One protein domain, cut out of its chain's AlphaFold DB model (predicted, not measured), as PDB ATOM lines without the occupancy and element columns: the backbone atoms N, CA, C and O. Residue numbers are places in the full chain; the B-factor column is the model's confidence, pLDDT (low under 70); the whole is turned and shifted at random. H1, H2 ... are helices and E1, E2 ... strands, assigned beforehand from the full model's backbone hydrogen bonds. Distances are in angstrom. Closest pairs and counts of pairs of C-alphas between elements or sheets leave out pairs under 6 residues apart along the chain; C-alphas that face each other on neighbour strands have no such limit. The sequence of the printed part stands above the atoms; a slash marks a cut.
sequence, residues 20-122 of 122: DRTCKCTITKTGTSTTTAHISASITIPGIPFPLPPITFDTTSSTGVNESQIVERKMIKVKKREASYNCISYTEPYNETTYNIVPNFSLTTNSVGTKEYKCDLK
ATOM      1  N   ASP A  20     110.937  94.030 265.645       86.88
ATOM      2  CA  ASP A  20     110.939  93.050 264.573       86.88
ATOM      3  C   ASP A  20     111.732  91.817 265.015       86.88
ATOM      4  O   ASP A  20     112.844  91.916 265.548       86.88
ATOM      5  N   ARG A  21     111.120  90.653 264.837       86.31
ATOM      6  CA  ARG A  21     111.675  89.347 265.194       86.31
ATOM      7  C   ARG A  21     111.587  88.428 263.993       86.31
ATOM      8  O   ARG A  21     110.673  88.549 263.177       86.31
ATOM      9  N   THR A  22     112.517  87.490 263.885       91.25
ATOM     10  CA  THR A  22     112.476  86.471 262.830       91.25
ATOM     11  C   THR A  22     112.498  85.094 263.466       91.25
ATOM     12  O   THR A  22     113.427  84.758 264.190       91.25
ATOM     13  N   CYS A  23     111.482  84.286 263.192       91.12
ATOM     14  CA  CYS A  23     111.488  82.877 263.547       91.12
ATOM     15  C   CYS A  23     112.083  82.083 262.385       91.12
ATOM     16  O   CYS A  23     111.557  82.137 261.272       91.12
ATOM     17  N   LYS A  24     113.182  81.372 262.630       94.50
ATOM     18  CA  LYS A  24     113.831  80.507 261.647       94.50
ATOM     19  C   LYS A  24     113.558  79.057 262.016       94.50
ATOM     20  O   LYS A  24     114.043  78.599 263.041       94.50
ATOM     21  N   CYS A  25     112.822  78.343 261.178       93.56
ATOM     22  CA  CYS A  25     112.502  76.938 261.371       93.56
ATOM     23  C   CYS A  25     113.274  76.069 260.379       93.56
ATOM     24  O   CYS A  25     113.188  76.268 259.170       93.56
ATOM     25  N   THR A  26     114.008  75.090 260.892       95.38
ATOM     26  CA  THR A  26     114.576  73.997 260.105       95.38
ATOM     27  C   THR A  26     113.598  72.835 260.159       95.38
ATOM     28  O   THR A  26     113.333  72.304 261.235       95.38
ATOM     29  N   ILE A  27     113.035  72.472 259.013       94.31
ATOM     30  CA  ILE A  27     112.098  71.361 258.876       94.31
ATOM     31  C   ILE A  27     112.881  70.183 258.315       94.31
ATOM     32  O   ILE A  27     113.404  70.272 257.205       94.31
ATOM     33  N   THR A  28     112.950  69.095 259.071       94.69
ATOM     34  CA  THR A  28     113.617  67.857 258.658       94.69
ATOM     35  C   THR A  28     112.562  66.787 258.424       94.69
ATOM     36  O   THR A  28     111.796  66.464 259.328       94.69
ATOM     37  N   LYS A  29     112.496  66.257 257.205       92.81
ATOM     38  CA  LYS A  29     111.634  65.144 256.807       92.81
ATOM     39  C   LYS A  29     112.456  63.863 256.832       92.81
ATOM     40  O   LYS A  29     113.409  63.740 256.067       92.81
ATOM     41  N   THR A  30     112.062  62.908 257.663       94.62
ATOM     42  CA  THR A  30     112.678  61.577 257.716       94.62
ATOM     43  C   THR A  30     111.625  60.498 257.555       94.62
ATOM     44  O   THR A  30     110.592  60.551 258.225       94.62
ATOM     45  N   GLY A  31     111.881  59.500 256.715       93.62
ATOM     46  CA  GLY A  31     110.917  58.428 256.497       93.62
ATOM     47  C   GLY A  31     111.273  57.509 255.342       93.62
ATOM     48  O   GLY A  31     112.439  57.369 254.977       93.62
ATOM     49  N   THR A  32     110.243  56.921 254.749       93.38
ATOM     50  CA  THR A  32     110.358  56.023 253.599       93.38
ATOM     51  C   THR A  32     109.434  56.510 252.497       93.38
ATOM     52  O   THR A  32     108.281  56.859 252.754       93.38
ATOM     53  N   SER A  33     109.941  56.521 251.267       92.12
ATOM     54  CA  SER A  33     109.167  56.789 250.063       92.12
ATOM     55  C   SER A  33     109.139  55.544 249.191       92.12
ATOM     56  O   SER A  33     110.184  54.974 248.876       92.12
ATOM     57  N   THR A  34     107.940  55.115 248.821       93.12
ATOM     58  CA  THR A  34     107.701  53.991 247.922       93.12
ATOM     59  C   THR A  34     107.084  54.523 246.642       93.12
ATOM     60  O   THR A  34     106.000  55.100 246.669       93.12
ATOM     61  N   THR A  35     107.758  54.307 245.520       91.62
ATOM     62  CA  THR A  35     107.296  54.708 244.195       91.62
ATOM     63  C   THR A  35     106.948  53.473 243.382       91.62
ATOM     64  O   THR A  35     107.807  52.632 243.131       91.62
ATOM     65  N   THR A  36     105.700  53.384 242.939       92.00
ATOM     66  CA  THR A  36     105.216  52.375 241.999       92.00
ATOM     67  C   THR A  36     105.011  53.027 240.641       92.00
ATOM     68  O   THR A  36     104.244  53.982 240.519       92.00
ATOM     69  N   ALA A  37     105.703  52.520 239.627       90.38
ATOM     70  CA  ALA A  37     105.542  52.893 238.234       90.38
ATOM     71  C   ALA A  37     104.795  51.780 237.493       90.38
ATOM     72  O   ALA A  37     105.186  50.619 237.595       90.38
ATOM     73  N   HIS A  38     103.768  52.146 236.736       89.19
ATOM     74  CA  HIS A  38     103.006  51.259 235.864       89.19
ATOM     75  C   HIS A  38     103.147  51.759 234.421       89.19
ATOM     76  O   HIS A  38     102.785  52.895 234.109       89.19
ATOM     77  N   ILE A  39     103.658  50.915 233.528       85.94
ATOM     78  CA  ILE A  39     103.854  51.203 232.100       85.94
ATOM     79  C   ILE A  39     102.921  50.299 231.296       85.94
ATOM     80  O   ILE A  39     102.904  49.095 231.526       85.94
ATOM     81  N   SER A  40     102.192  50.843 230.323       85.00
ATOM     82  CA  SER A  40     101.380  50.054 229.388       85.00
ATOM     83  C   SER A  40     101.705  50.414 227.942       85.00
ATOM     84  O   SER A  40     101.425  51.524 227.510       85.00
ATOM     85  N   ALA A  41     102.253  49.484 227.166       75.69
ATOM     86  CA  ALA A  41     102.557  49.702 225.752       75.69
ATOM     87  C   ALA A  41     101.578  48.932 224.859       75.69
ATOM     88  O   ALA A  41     101.369  47.733 225.048       75.69
ATOM     89  N   SER A  42     101.004  49.603 223.859       74.56
ATOM     90  CA  SER A  42     100.266  48.951 222.777       74.56
ATOM     91  C   SER A  42     101.179  48.761 221.565       74.56
ATOM     92  O   SER A  42     101.881  49.678 221.142       74.56
ATOM     93  N   ILE A  43     101.181  47.552 221.004       67.56
ATOM     94  CA  ILE A  43     101.906  47.240 219.770       67.56
ATOM     95  C   ILE A  43     100.876  47.157 218.646       67.56
ATOM     96  O   ILE A  43      99.959  46.334 218.689       67.56
ATOM     97  N   THR A  44     101.022  48.006 217.630       67.06
ATOM     98  CA  THR A  44     100.220  47.941 216.403       67.06
ATOM     99  C   THR A  44     101.114  47.496 215.254       67.06
ATOM    100  O   THR A  44     102.087  48.170 214.924       67.06
ATOM    101  N   ILE A  45     100.796  46.347 214.656       70.38
ATOM    102  CA  ILE A  45     101.526  45.802 213.506       70.38
ATOM    103  C   ILE A  45     100.777  46.207 212.228       70.38
ATOM    104  O   ILE A  45      99.589  45.892 212.107       70.38
ATOM    105  N   PRO A  46     101.428  46.877 211.259       70.12
ATOM    106  CA  PRO A  46     100.807  47.197 209.977       70.12
ATOM    107  C   PRO A  46     100.345  45.915 209.270       70.12
ATOM    108  O   PRO A  46     101.145  45.011 209.048       70.12
ATOM    109  N   GLY A  47      99.058  45.834 208.920       74.25
ATOM    110  CA  GLY A  47      98.475  44.677 208.225       74.25
ATOM    111  C   GLY A  47      97.729  43.671 209.111       74.25
ATOM    112  O   GLY A  47      97.136  42.741 208.572       74.25
ATOM    113  N   ILE A  48      97.688  43.864 210.436       75.12
ATOM    114  CA  ILE A  48      96.837  43.077 211.344       75.12
ATOM    115  C   ILE A  48      95.660  43.958 211.807       75.12
ATOM    116  O   ILE A  48      95.898  45.025 212.371       75.12
ATOM    117  N   PRO A  49      94.393  43.548 211.589       67.12
ATOM    118  CA  PRO A  49      93.218  44.382 211.869       67.12
ATOM    119  C   PRO A  49      92.874  44.513 213.361       67.12
ATOM    120  O   PRO A  49      91.973  45.272 213.709       67.12
ATOM    121  N   PHE A  50      93.575  43.795 214.244       68.12
ATOM    122  CA  PHE A  50      93.330  43.813 215.684       68.12
ATOM    123  C   PHE A  50      94.587  44.256 216.442       68.12
ATOM    124  O   PHE A  50      95.664  43.704 216.196       68.12
ATOM    125  N   PRO A  51      94.481  45.227 217.369       65.50
ATOM    126  CA  PRO A  51      95.583  45.560 218.259       65.50
ATOM    127  C   PRO A  51      95.888  44.365 219.167       65.50
ATOM    128  O   PRO A  51      94.976  43.707 219.673       65.50
ATOM    129  N   LEU A  52      97.175  44.081 219.373       70.12
ATOM    130  CA  LEU A  52      97.599  43.090 220.359       70.12
ATOM    131  C   LEU A  52      97.209  43.566 221.770       70.12
ATOM    132  O   LEU A  52      97.158  44.780 222.003       70.12
ATOM    133  N   PRO A  53      96.945  42.644 222.717       72.56
ATOM    134  CA  PRO A  53      96.735  43.024 224.107       72.56
ATOM    135  C   PRO A  53      97.934  43.853 224.598       72.56
ATOM    136  O   PRO A  53      99.079  43.520 224.274       72.56
ATOM    137  N   PRO A  54      97.691  44.953 225.331       73.81
ATOM    138  CA  PRO A  54      98.762  45.815 225.802       73.81
ATOM    139  C   PRO A  54      99.680  45.041 226.745       73.81
ATOM    140  O   PRO A  54      99.221  44.261 227.580       73.81
ATOM    141  N   ILE A  55     100.983  45.279 226.621       79.94
ATOM    142  CA  ILE A  55     101.962  44.745 227.562       79.94
ATOM    143  C   ILE A  55     102.056  45.734 228.717       79.94
ATOM    144  O   ILE A  55     102.365  46.910 228.504       79.94
ATOM    145  N   THR A  56     101.774  45.263 229.926       83.50
ATOM    146  CA  THR A  56     101.833  46.057 231.154       83.50
ATOM    147  C   THR A  56     103.005  45.621 232.023       83.50
ATOM    148  O   THR A  56     103.224  44.424 232.206       83.50
ATOM    149  N   PHE A  57     103.729  46.585 232.583       84.88
ATOM    150  CA  PHE A  57     104.838  46.352 233.503       84.88
ATOM    151  C   PHE A  57     104.690  47.227 234.739       84.88
ATOM    152  O   PHE A  57     104.589  48.449 234.616       84.88
ATOM    153  N   ASP A  58     104.771  46.598 235.908       87.69
ATOM    154  CA  ASP A  58     104.840  47.287 237.189       87.69
ATOM    155  C   ASP A  58     106.251  47.216 237.756       87.69
ATOM    156  O   ASP A  58     106.925  46.186 237.708       87.69
ATOM    157  N   THR A  59     106.721  48.325 238.310       89.69
ATOM    158  CA  THR A  59     107.985  48.386 239.041       89.69
ATOM    159  C   THR A  59     107.789  49.193 240.305       89.69
ATOM    160  O   THR A  59     107.288  50.312 240.265       89.69
ATOM    161  N   THR A  60     108.226  48.639 241.431       91.44
ATOM    162  CA  THR A  60     108.181  49.323 242.722       91.44
ATOM    163  C   THR A  60     109.599  49.542 243.223       91.44
ATOM    164  O   THR A  60     110.404  48.613 243.247       91.44
ATOM    165  N   SER A  61     109.896  50.768 243.639       91.62
ATOM    166  CA  SER A  61     111.143  51.142 244.301       91.62
ATOM    167  C   SER A  61     110.836  51.747 245.665       91.62
ATOM    168  O   SER A  61     109.822  52.420 245.837       91.62
ATOM    169  N   SER A  62     111.708  51.505 246.638       92.25
ATOM    170  CA  SER A  62     111.607  52.069 247.980       92.25
ATOM    171  C   SER A  62     112.927  52.728 248.344       92.25
ATOM    172  O   SER A  62     113.995  52.146 248.150       92.25
ATOM    173  N   THR A  63     112.859  53.956 248.845       91.38
ATOM    174  CA  THR A  63     114.029  54.751 249.218       91.38
ATOM    175  C   THR A  63     113.796  55.446 250.555       91.38
ATOM    176  O   THR A  63     112.664  55.769 250.922       91.38
ATOM    177  N   GLY A  64     114.875  55.660 251.308       90.19
ATOM    178  CA  GLY A  64     114.826  56.473 252.520       90.19
ATOM    179  C   GLY A  64     114.679  57.953 252.169       90.19
ATOM    180  O   GLY A  64     115.364  58.450 251.276       90.19
ATOM    181  N   VAL A  65     113.812  58.658 252.888       90.69
ATOM    182  CA  VAL A  65     113.659  60.113 252.800       90.69
ATOM    183  C   VAL A  65     114.479  60.748 253.911       90.69
ATOM    184  O   VAL A  65     114.301  60.411 255.083       90.69
ATOM    185  N   ASN A  66     115.360  61.673 253.541       92.12
ATOM    186  CA  ASN A  66     116.047  62.569 254.463       92.12
ATOM    187  C   ASN A  66     116.201  63.935 253.789       92.12
ATOM    188  O   ASN A  66     117.166  64.186 253.067       92.12
ATOM    189  N   GLU A  67     115.206  64.794 253.984       90.81
ATOM    190  CA  GLU A  67     115.151  66.128 253.390       90.81
ATOM    191  C   GLU A  67     115.199  67.183 254.488       90.81
ATOM    192  O   GLU A  67     114.569  67.034 255.534       90.81
ATOM    193  N   SER A  68     115.909  68.281 254.243       92.44
ATOM    194  CA  SER A  68     115.917  69.425 255.150       92.44
ATOM    195  C   SER A  68     115.609  70.704 254.388       92.44
ATOM    196  O   SER A  68     116.135  70.941 253.301       92.44
ATOM    197  N   GLN A  69     114.737  71.527 254.957       93.56
ATOM    198  CA  GLN A  69     114.388  72.834 254.418       93.56
ATOM    199  C   GLN A  69     114.399  73.873 255.532       93.56
ATOM    200  O   GLN A  69     114.095  73.580 256.689       93.56
ATOM    201  N   ILE A  70     114.739  75.107 255.179       93.62
ATOM    202  CA  ILE A  70     114.759  76.233 256.107       93.62
ATOM    203  C   ILE A  70     113.645  77.190 255.706       93.62
ATOM    204  O   ILE A  70     113.591  77.644 254.565       93.62
ATOM    205  N   VAL A  71     112.788  77.529 256.665       93.31
ATOM    206  CA  VAL A  71     111.695  78.487 256.499       93.31
ATOM    207  C   VAL A  71     111.884  79.620 257.497       93.31
ATOM    208  O   VAL A  71     112.081  79.389 258.689       93.31
ATOM    209  N   GLU A  72     111.816  80.857 257.019       92.38
ATOM    210  CA  GLU A  72     111.925  82.048 257.860       92.38
ATOM    211  C   GLU A  72     110.607  82.820 257.866       92.38
ATOM    212  O   GLU A  72     110.054  83.160 256.820       92.38
ATOM    213  N   ARG A  73     110.108  83.128 259.065       90.38
ATOM    214  CA  ARG A  73     108.904  83.930 259.280       90.38
ATOM    215  C   ARG A  73     109.270  85.214 260.006       90.38
ATOM    216  O   ARG A  73     109.702  85.185 261.158       90.38
ATOM    217  N   LYS A  74     109.066  86.349 259.340       91.25
ATOM    218  CA  LYS A  74     109.253  87.676 259.936       91.25
ATOM    219  C   LYS A  74     107.990  88.096 260.681       91.25
ATOM    220  O   LYS A  74     106.887  87.967 260.157       91.25
ATOM    221  N   MET A  75     108.167  88.606 261.891       87.88
ATOM    222  CA  MET A  75     107.116  89.167 262.732       87.88
ATOM    223  C   MET A  75     107.471  90.631 262.994       87.88
ATOM    224  O   MET A  75     108.564  90.922 263.480       87.88
ATOM    225  N   ILE A  76     106.576  91.546 262.634       88.38
ATOM    226  CA  ILE A  76     106.825  92.991 262.698       88.38
ATOM    227  C   ILE A  76     106.281  93.519 264.020       88.38
ATOM    228  O   ILE A  76     105.125  93.249 264.338       88.38
ATOM    229  N   LYS A  77     107.095  94.281 264.761       87.69
ATOM    230  CA  LYS A  77     106.694  94.939 266.021       87.69
ATOM    231  C   LYS A  77     105.938  94.013 266.989       87.69
ATOM    232  O   LYS A  77     104.864  94.344 267.471       87.69
ATOM    233  N   VAL A  78     106.511  92.852 267.299       85.75
ATOM    234  CA  VAL A  78     105.909  91.899 268.250       85.75
ATOM    235  C   VAL A  78     106.659  91.875 269.575       85.75
ATOM    236  O   VAL A  78     107.874  92.107 269.646       85.75
ATOM    237  N   LYS A  79     105.947  91.543 270.656       86.56
ATOM    238  CA  LYS A  79     106.570  91.287 271.960       86.56
ATOM    239  C   LYS A  79     107.325  89.961 271.919       86.56
ATOM    240  O   LYS A  79     106.862  88.983 271.339       86.56
ATOM    241  N   LYS A  80     108.464  89.879 272.617       82.88
ATOM    242  CA  LYS A  80     109.291  88.654 272.661       82.88
ATOM    243  C   LYS A  80     108.491  87.411 273.079       82.88
ATOM    244  O   LYS A  80     108.676  86.350 272.497       82.88
ATOM    245  N   ARG A  81     107.594  87.545 274.064       85.19
ATOM    246  CA  ARG A  81     106.762  86.435 274.563       85.19
ATOM    247  C   ARG A  81     105.805  85.901 273.494       85.19
ATOM    248  O   ARG A  81     105.669  84.693 273.351       85.19
ATOM    249  N   GLU A  82     105.181  86.802 272.747       85.06
ATOM    250  CA  GLU A  82     104.281  86.466 271.644       85.06
ATOM    251  C   GLU A  82     105.045  85.829 270.478       85.06
ATOM    252  O   GLU A  82     104.619  84.817 269.928       85.06
ATOM    253  N   ALA A  83     106.228  86.357 270.159       85.44
ATOM    254  CA  ALA A  83     107.089  85.788 269.132       85.44
ATOM    255  C   ALA A  83     107.577  84.373 269.496       85.44
ATOM    256  O   ALA A  83     107.578  83.494 268.641       85.44
ATOM    257  N   SER A  84     107.923  84.123 270.765       86.31
ATOM    258  CA  SER A  84     108.260  82.777 271.256       86.31
ATOM    259  C   SER A  84     107.080  81.812 271.178       86.31
ATOM    260  O   SER A  84     107.272  80.665 270.796       86.31
ATOM    261  N   TYR A  85     105.863  82.261 271.504       86.00
ATOM    262  CA  TYR A  85     104.669  81.417 271.397       86.00
ATOM    263  C   TYR A  85     104.362  81.023 269.946       86.00
ATOM    264  O   TYR A  85     103.878  79.932 269.684       86.00
ATOM    265  N   ASN A  86     104.687  81.888 268.987       83.94
ATOM    266  CA  ASN A  86     104.512  81.609 267.563       83.94
ATOM    267  C   ASN A  86     105.724  80.914 266.909       83.94
ATOM    268  O   ASN A  86     105.680  80.618 265.715       83.94
ATOM    269  N   CYS A  87     106.808  80.685 267.658       91.12
ATOM    270  CA  CYS A  87     108.063  80.099 267.183       91.12
ATOM    271  C   CYS A  87     108.386  78.834 267.985       91.12
ATOM    272  O   CYS A  87     109.370  78.772 268.721       91.12
ATOM    273  N   ILE A  88     107.497  77.844 267.890       91.81
ATOM    274  CA  ILE A  88     107.574  76.598 268.654       91.81
ATOM    275  C   ILE A  88     108.165  75.501 267.776       91.81
ATOM    276  O   ILE A  88     107.778  75.340 266.621       91.81
ATOM    277  N   SER A  89     109.083  74.732 268.356       92.94
ATOM    278  CA  SER A  89     109.558  73.489 267.760       92.94
ATOM    279  C   SER A  89     108.570  72.366 268.051       92.94
ATOM    280  O   SER A  89     108.133  72.211 269.192       92.94
ATOM    281  N   TYR A  90     108.219  71.583 267.041       93.12
ATOM    282  CA  TYR A  90     107.294  70.464 267.193       93.12
ATOM    283  C   TYR A  90     107.612  69.362 266.188       93.12
ATOM    284  O   TYR A  90     108.458  69.505 265.306       93.12
ATOM    285  N   THR A  91     106.961  68.220 266.345       95.69
ATOM    286  CA  THR A  91     107.158  67.060 265.483       95.69
ATOM    287  C   THR A  91     105.803  66.481 265.142       95.69
ATOM    288  O   THR A  91     104.950  66.357 266.020       95.69
ATOM    289  N   GLU A  92     105.598  66.136 263.878       95.06
ATOM    290  CA  GLU A  92     104.343  65.545 263.416       95.06
ATOM    291  C   GLU A  92     104.601  64.409 262.417       95.06
ATOM    292  O   GLU A  92     105.579  64.454 261.659       95.06
ATOM    293  N   PRO A  93     103.754  63.368 262.400       95.31
ATOM    294  CA  PRO A  93     103.800  62.365 261.350       95.31
ATOM    295  C   PRO A  93     103.304  62.951 260.023       95.31
ATOM    296  O   PRO A  93     102.449  63.836 260.001       95.31
ATOM    297  N   TYR A  94     103.796  62.421 258.905       93.25
ATOM    298  CA  TYR A  94     103.263  62.731 257.581       93.25
ATOM    299  C   TYR A  94     102.985  61.463 256.780       93.25
ATOM    300  O   TYR A  94     103.661  60.446 256.933       93.25
ATOM    301  N   ASN A  95     101.977  61.556 255.918       94.69
ATOM    302  CA  ASN A  95     101.611  60.542 254.942       94.69
ATOM    303  C   ASN A  95     101.146  61.276 253.683       94.69
ATOM    304  O   ASN A  95     100.055  61.844 253.648       94.69
ATOM    305  N   GLU A  96     102.026  61.355 252.694       92.50
ATOM    306  CA  GLU A  96     101.816  62.108 251.463       92.50
ATOM    307  C   GLU A  96     101.818  61.137 250.288       92.50
ATOM    308  O   GLU A  96     102.742  60.341 250.130       92.50
ATOM    309  N   THR A  97     100.794  61.206 249.438       92.94
ATOM    310  CA  THR A  97     100.745  60.434 248.194       92.94
ATOM    311  C   THR A  97     100.715  61.380 247.005       92.94
ATOM    312  O   THR A  97      99.911  62.310 246.959       92.94
ATOM    313  N   THR A  98     101.600  61.159 246.041       92.75
ATOM    314  CA  THR A  98     101.674  61.915 244.789       92.75
ATOM    315  C   THR A  98     101.398  60.985 243.620       92.75
ATOM    316  O   THR A  98     101.968  59.897 243.542       92.75
ATOM    317  N   TYR A  99     100.551  61.436 242.700       90.38
ATOM    318  CA  TYR A  99     100.209  60.716 241.481       90.38
ATOM    319  C   TYR A  99     100.670  61.532 240.280       90.38
ATOM    320  O   TYR A  99     100.270  62.682 240.119       90.38
ATOM    321  N   ASN A 100     101.482  60.924 239.425       89.50
ATOM    322  CA  ASN A 100     101.844  61.464 238.125       89.50
ATOM    323  C   ASN A 100     101.315  60.503 237.068       89.50
ATOM    324  O   ASN A 100     101.792  59.377 236.964       89.50
ATOM    325  N   ILE A 101     100.299  60.922 236.319       89.31
ATOM    326  CA  ILE A 101      99.632  60.079 235.324       89.31
ATOM    327  C   ILE A 101      99.773  60.752 233.967       89.31
ATOM    328  O   ILE A 101      99.381  61.904 233.792       89.31
ATOM    329  N   VAL A 102     100.310  60.015 233.004       86.31
ATOM    330  CA  VAL A 102     100.327  60.373 231.585       86.31
ATOM    331  C   VAL A 102      99.834  59.163 230.777       86.31
ATOM    332  O   VAL A 102      99.732  58.056 231.313       86.31
ATOM    333  N   PRO A 103      99.468  59.317 229.494       85.06
ATOM    334  CA  PRO A 103      99.078  58.170 228.683       85.06
ATOM    335  C   PRO A 103     100.174  57.103 228.704       85.06
ATOM    336  O   PRO A 103     101.348  57.427 228.538       85.06
ATOM    337  N   ASN A 104      99.787  55.842 228.903       82.56
ATOM    338  CA  ASN A 104     100.685  54.686 228.922       82.56
ATOM    339  C   ASN A 104     101.709  54.624 230.073       82.56
ATOM    340  O   ASN A 104     102.520  53.697 230.109       82.56
ATOM    341  N   PHE A 105     101.670  55.564 231.026       86.56
ATOM    342  CA  PHE A 105     102.568  55.586 232.180       86.56
ATOM    343  C   PHE A 105     101.918  56.252 233.397       86.56
ATOM    344  O   PHE A 105     101.466  57.393 233.332       86.56
ATOM    345  N   SER A 106     101.925  55.583 234.544       90.69
ATOM    346  CA  SER A 106     101.561  56.198 235.817       90.69
ATOM    347  C   SER A 106     102.626  55.942 236.872       90.69
ATOM    348  O   SER A 106     103.288  54.909 236.884       90.69
ATOM    349  N   LEU A 107     102.808  56.915 237.757       92.25
ATOM    350  CA  LEU A 107     103.767  56.867 238.844       92.25
ATOM    351  C   LEU A 107     103.077  57.330 240.124       92.25
ATOM    352  O   LEU A 107     102.668  58.485 240.249       92.25
ATOM    353  N   THR A 108     102.940  56.412 241.071       93.06
ATOM    354  CA  THR A 108     102.371  56.660 242.395       93.06
ATOM    355  C   THR A 108     103.498  56.637 243.407       93.06
ATOM    356  O   THR A 108     104.166  55.621 243.554       93.06
ATOM    357  N   THR A 109     103.724  57.743 244.104       93.19
ATOM    358  CA  THR A 109     104.714  57.822 245.181       93.19
ATOM    359  C   THR A 109     104.004  58.017 246.504       93.19
ATOM    360  O   THR A 109     103.286  58.996 246.674       93.19
ATOM    361  N   ASN A 110     104.208  57.100 247.441       94.31
ATOM    362  CA  ASN A 110     103.704  57.180 248.802       94.31
ATOM    363  C   ASN A 110     104.881  57.404 249.754       94.31
ATOM    364  O   ASN A 110     105.783  56.573 249.828       94.31
ATOM    365  N   SER A 111     104.872  58.527 250.464       93.06
ATOM    366  CA  SER A 111     105.911  58.897 251.417       93.06
ATOM    367  C   SER A 111     105.328  59.008 252.818       93.06
ATOM    368  O   SER A 111     104.450  59.836 253.068       93.06
ATOM    369  N   VAL A 112     105.871  58.223 253.745       94.81
ATOM    370  CA  VAL A 112     105.458  58.202 255.151       94.81
ATOM    371  C   VAL A 112     106.647  58.444 256.062       94.81
ATOM    372  O   VAL A 112     107.763  58.007 255.774       94.81
ATOM    373  N   GLY A 113     106.417  59.119 257.182       95.25
ATOM    374  CA  GLY A 113     107.471  59.353 258.158       95.25
ATOM    375  C   GLY A 113     107.133  60.451 259.148       95.25
ATOM    376  O   GLY A 113     105.983  60.635 259.545       95.25
ATOM    377  N   THR A 114     108.160  61.192 259.541       95.44
ATOM    378  CA  THR A 114     108.093  62.239 260.554       95.44
ATOM    379  C   THR A 114     108.695  63.535 260.017       95.44
ATOM    380  O   THR A 114     109.740  63.519 259.366       95.44
ATOM    381  N   LYS A 115     108.025  64.662 260.281       95.06
ATOM    382  CA  LYS A 115     108.567  66.008 260.081       95.06
ATOM    383  C   LYS A 115     108.935  66.591 261.434       95.06
ATOM    384  O   LYS A 115     108.079  66.729 262.307       95.06
ATOM    385  N   GLU A 116     110.195  66.951 261.602       95.94
ATOM    386  CA  GLU A 116     110.693  67.660 262.773       95.94
ATOM    387  C   GLU A 116     110.867  69.141 262.432       95.94
ATOM    388  O   GLU A 116     111.611  69.484 261.515       95.94
ATOM    389  N   TYR A 117     110.202  70.021 263.174       94.56
ATOM    390  CA  TYR A 117     110.310  71.470 263.056       94.56
ATOM    391  C   TYR A 117     111.172  71.982 264.209       94.56
ATOM    392  O   TYR A 117     110.725  71.994 265.354       94.56
ATOM    393  N   LYS A 118     112.401  72.418 263.920       94.75
ATOM    394  CA  LYS A 118     113.292  73.090 264.882       94.75
ATOM    395  C   LYS A 118     113.288  74.583 264.628       94.75
ATOM    396  O   LYS A 118     113.901  75.041 263.666       94.75
ATOM    397  N   CYS A 119     112.578  75.323 265.463       92.81
ATOM    398  CA  CYS A 119     112.382  76.758 265.327       92.81
ATOM    399  C   CYS A 119     113.200  77.540 266.356       92.81
ATOM    400  O   CYS A 119     113.054  77.332 267.559       92.81
ATOM    401  N   ASP A 120     114.001  78.483 265.864       92.12
ATOM    402  CA  ASP A 120     114.802  79.412 266.653       92.12
ATOM    403  C   ASP A 120     114.344  80.853 266.418       92.12
ATOM    404  O   ASP A 120     114.274  81.339 265.283       92.12
ATOM    405  N   LEU A 121     114.061  81.562 267.512       90.12
ATOM    406  CA  LEU A 121     113.703  82.976 267.480       90.12
ATOM    407  C   LEU A 121     114.966  83.851 267.465       90.12
ATOM    408  O   LEU A 121     115.764  83.806 268.403       90.12
ATOM    409  N   LYS A 122     115.099  84.693 266.439       83.50
ATOM    410  CA  LYS A 122     116.148  85.711 266.285       83.50
ATOM    411  C   LYS A 122     115.602  87.118 266.551       83.50
ATOM    412  O   LYS A 122     114.534  87.473 265.994       83.50
TER     413      LYS A 122
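This is residues 20 to 122 of the 122 residues of an uncharacterized protein of Bacteroidetes bacterium (UniProt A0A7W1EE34). A long, narrow sheet of four strands, order E2 E1 E4 E3, bends partway along into an open V, with short helix H1 at one end; at the other, residues 45 to 50 stick out. The sheet is antiparallel. The printed part has 103 residues, running E1 E2 H1 E3 E4, mostly strand. It is extended, radius of gyration of the C-alphas 23.3 A, spanning 79 by 25 by 15 A.

Find C-alpha 20 at (110.939, 93.050, 264.573), where E1, residues 20 to 41, begins its 58.8 A. E2, 55 to 78, covers 62.4 A; H1 is 80 to 85; E3, 90 to 102, covers 37.7 A. E4, 105 to 121, covers 46.0 A to (113.703, 82.976, 267.480).

E1 bends by 62 degrees at residue 31. Within hydrogen-bond range are N 33 and O 63 of E1 and E2, 2.8 A; N 30 and O 114 of E1 and E4, 2.9 A; N 96 and O 111 of E3 and E4, 2.9 A. H1, every O i to N i+4 pair within range, is on the sheet, over none of its strands; its closest C-alphas with E1 are Ala 83 and Arg 21, 7.0 A.

The farthest C-alphas, Gly 47 and Lys 79, are 79.4 A apart. The printed part has no cut; the link E1 to E2 is long. Residues 43 to 44 and 49 to 51 have pLDDT under 70.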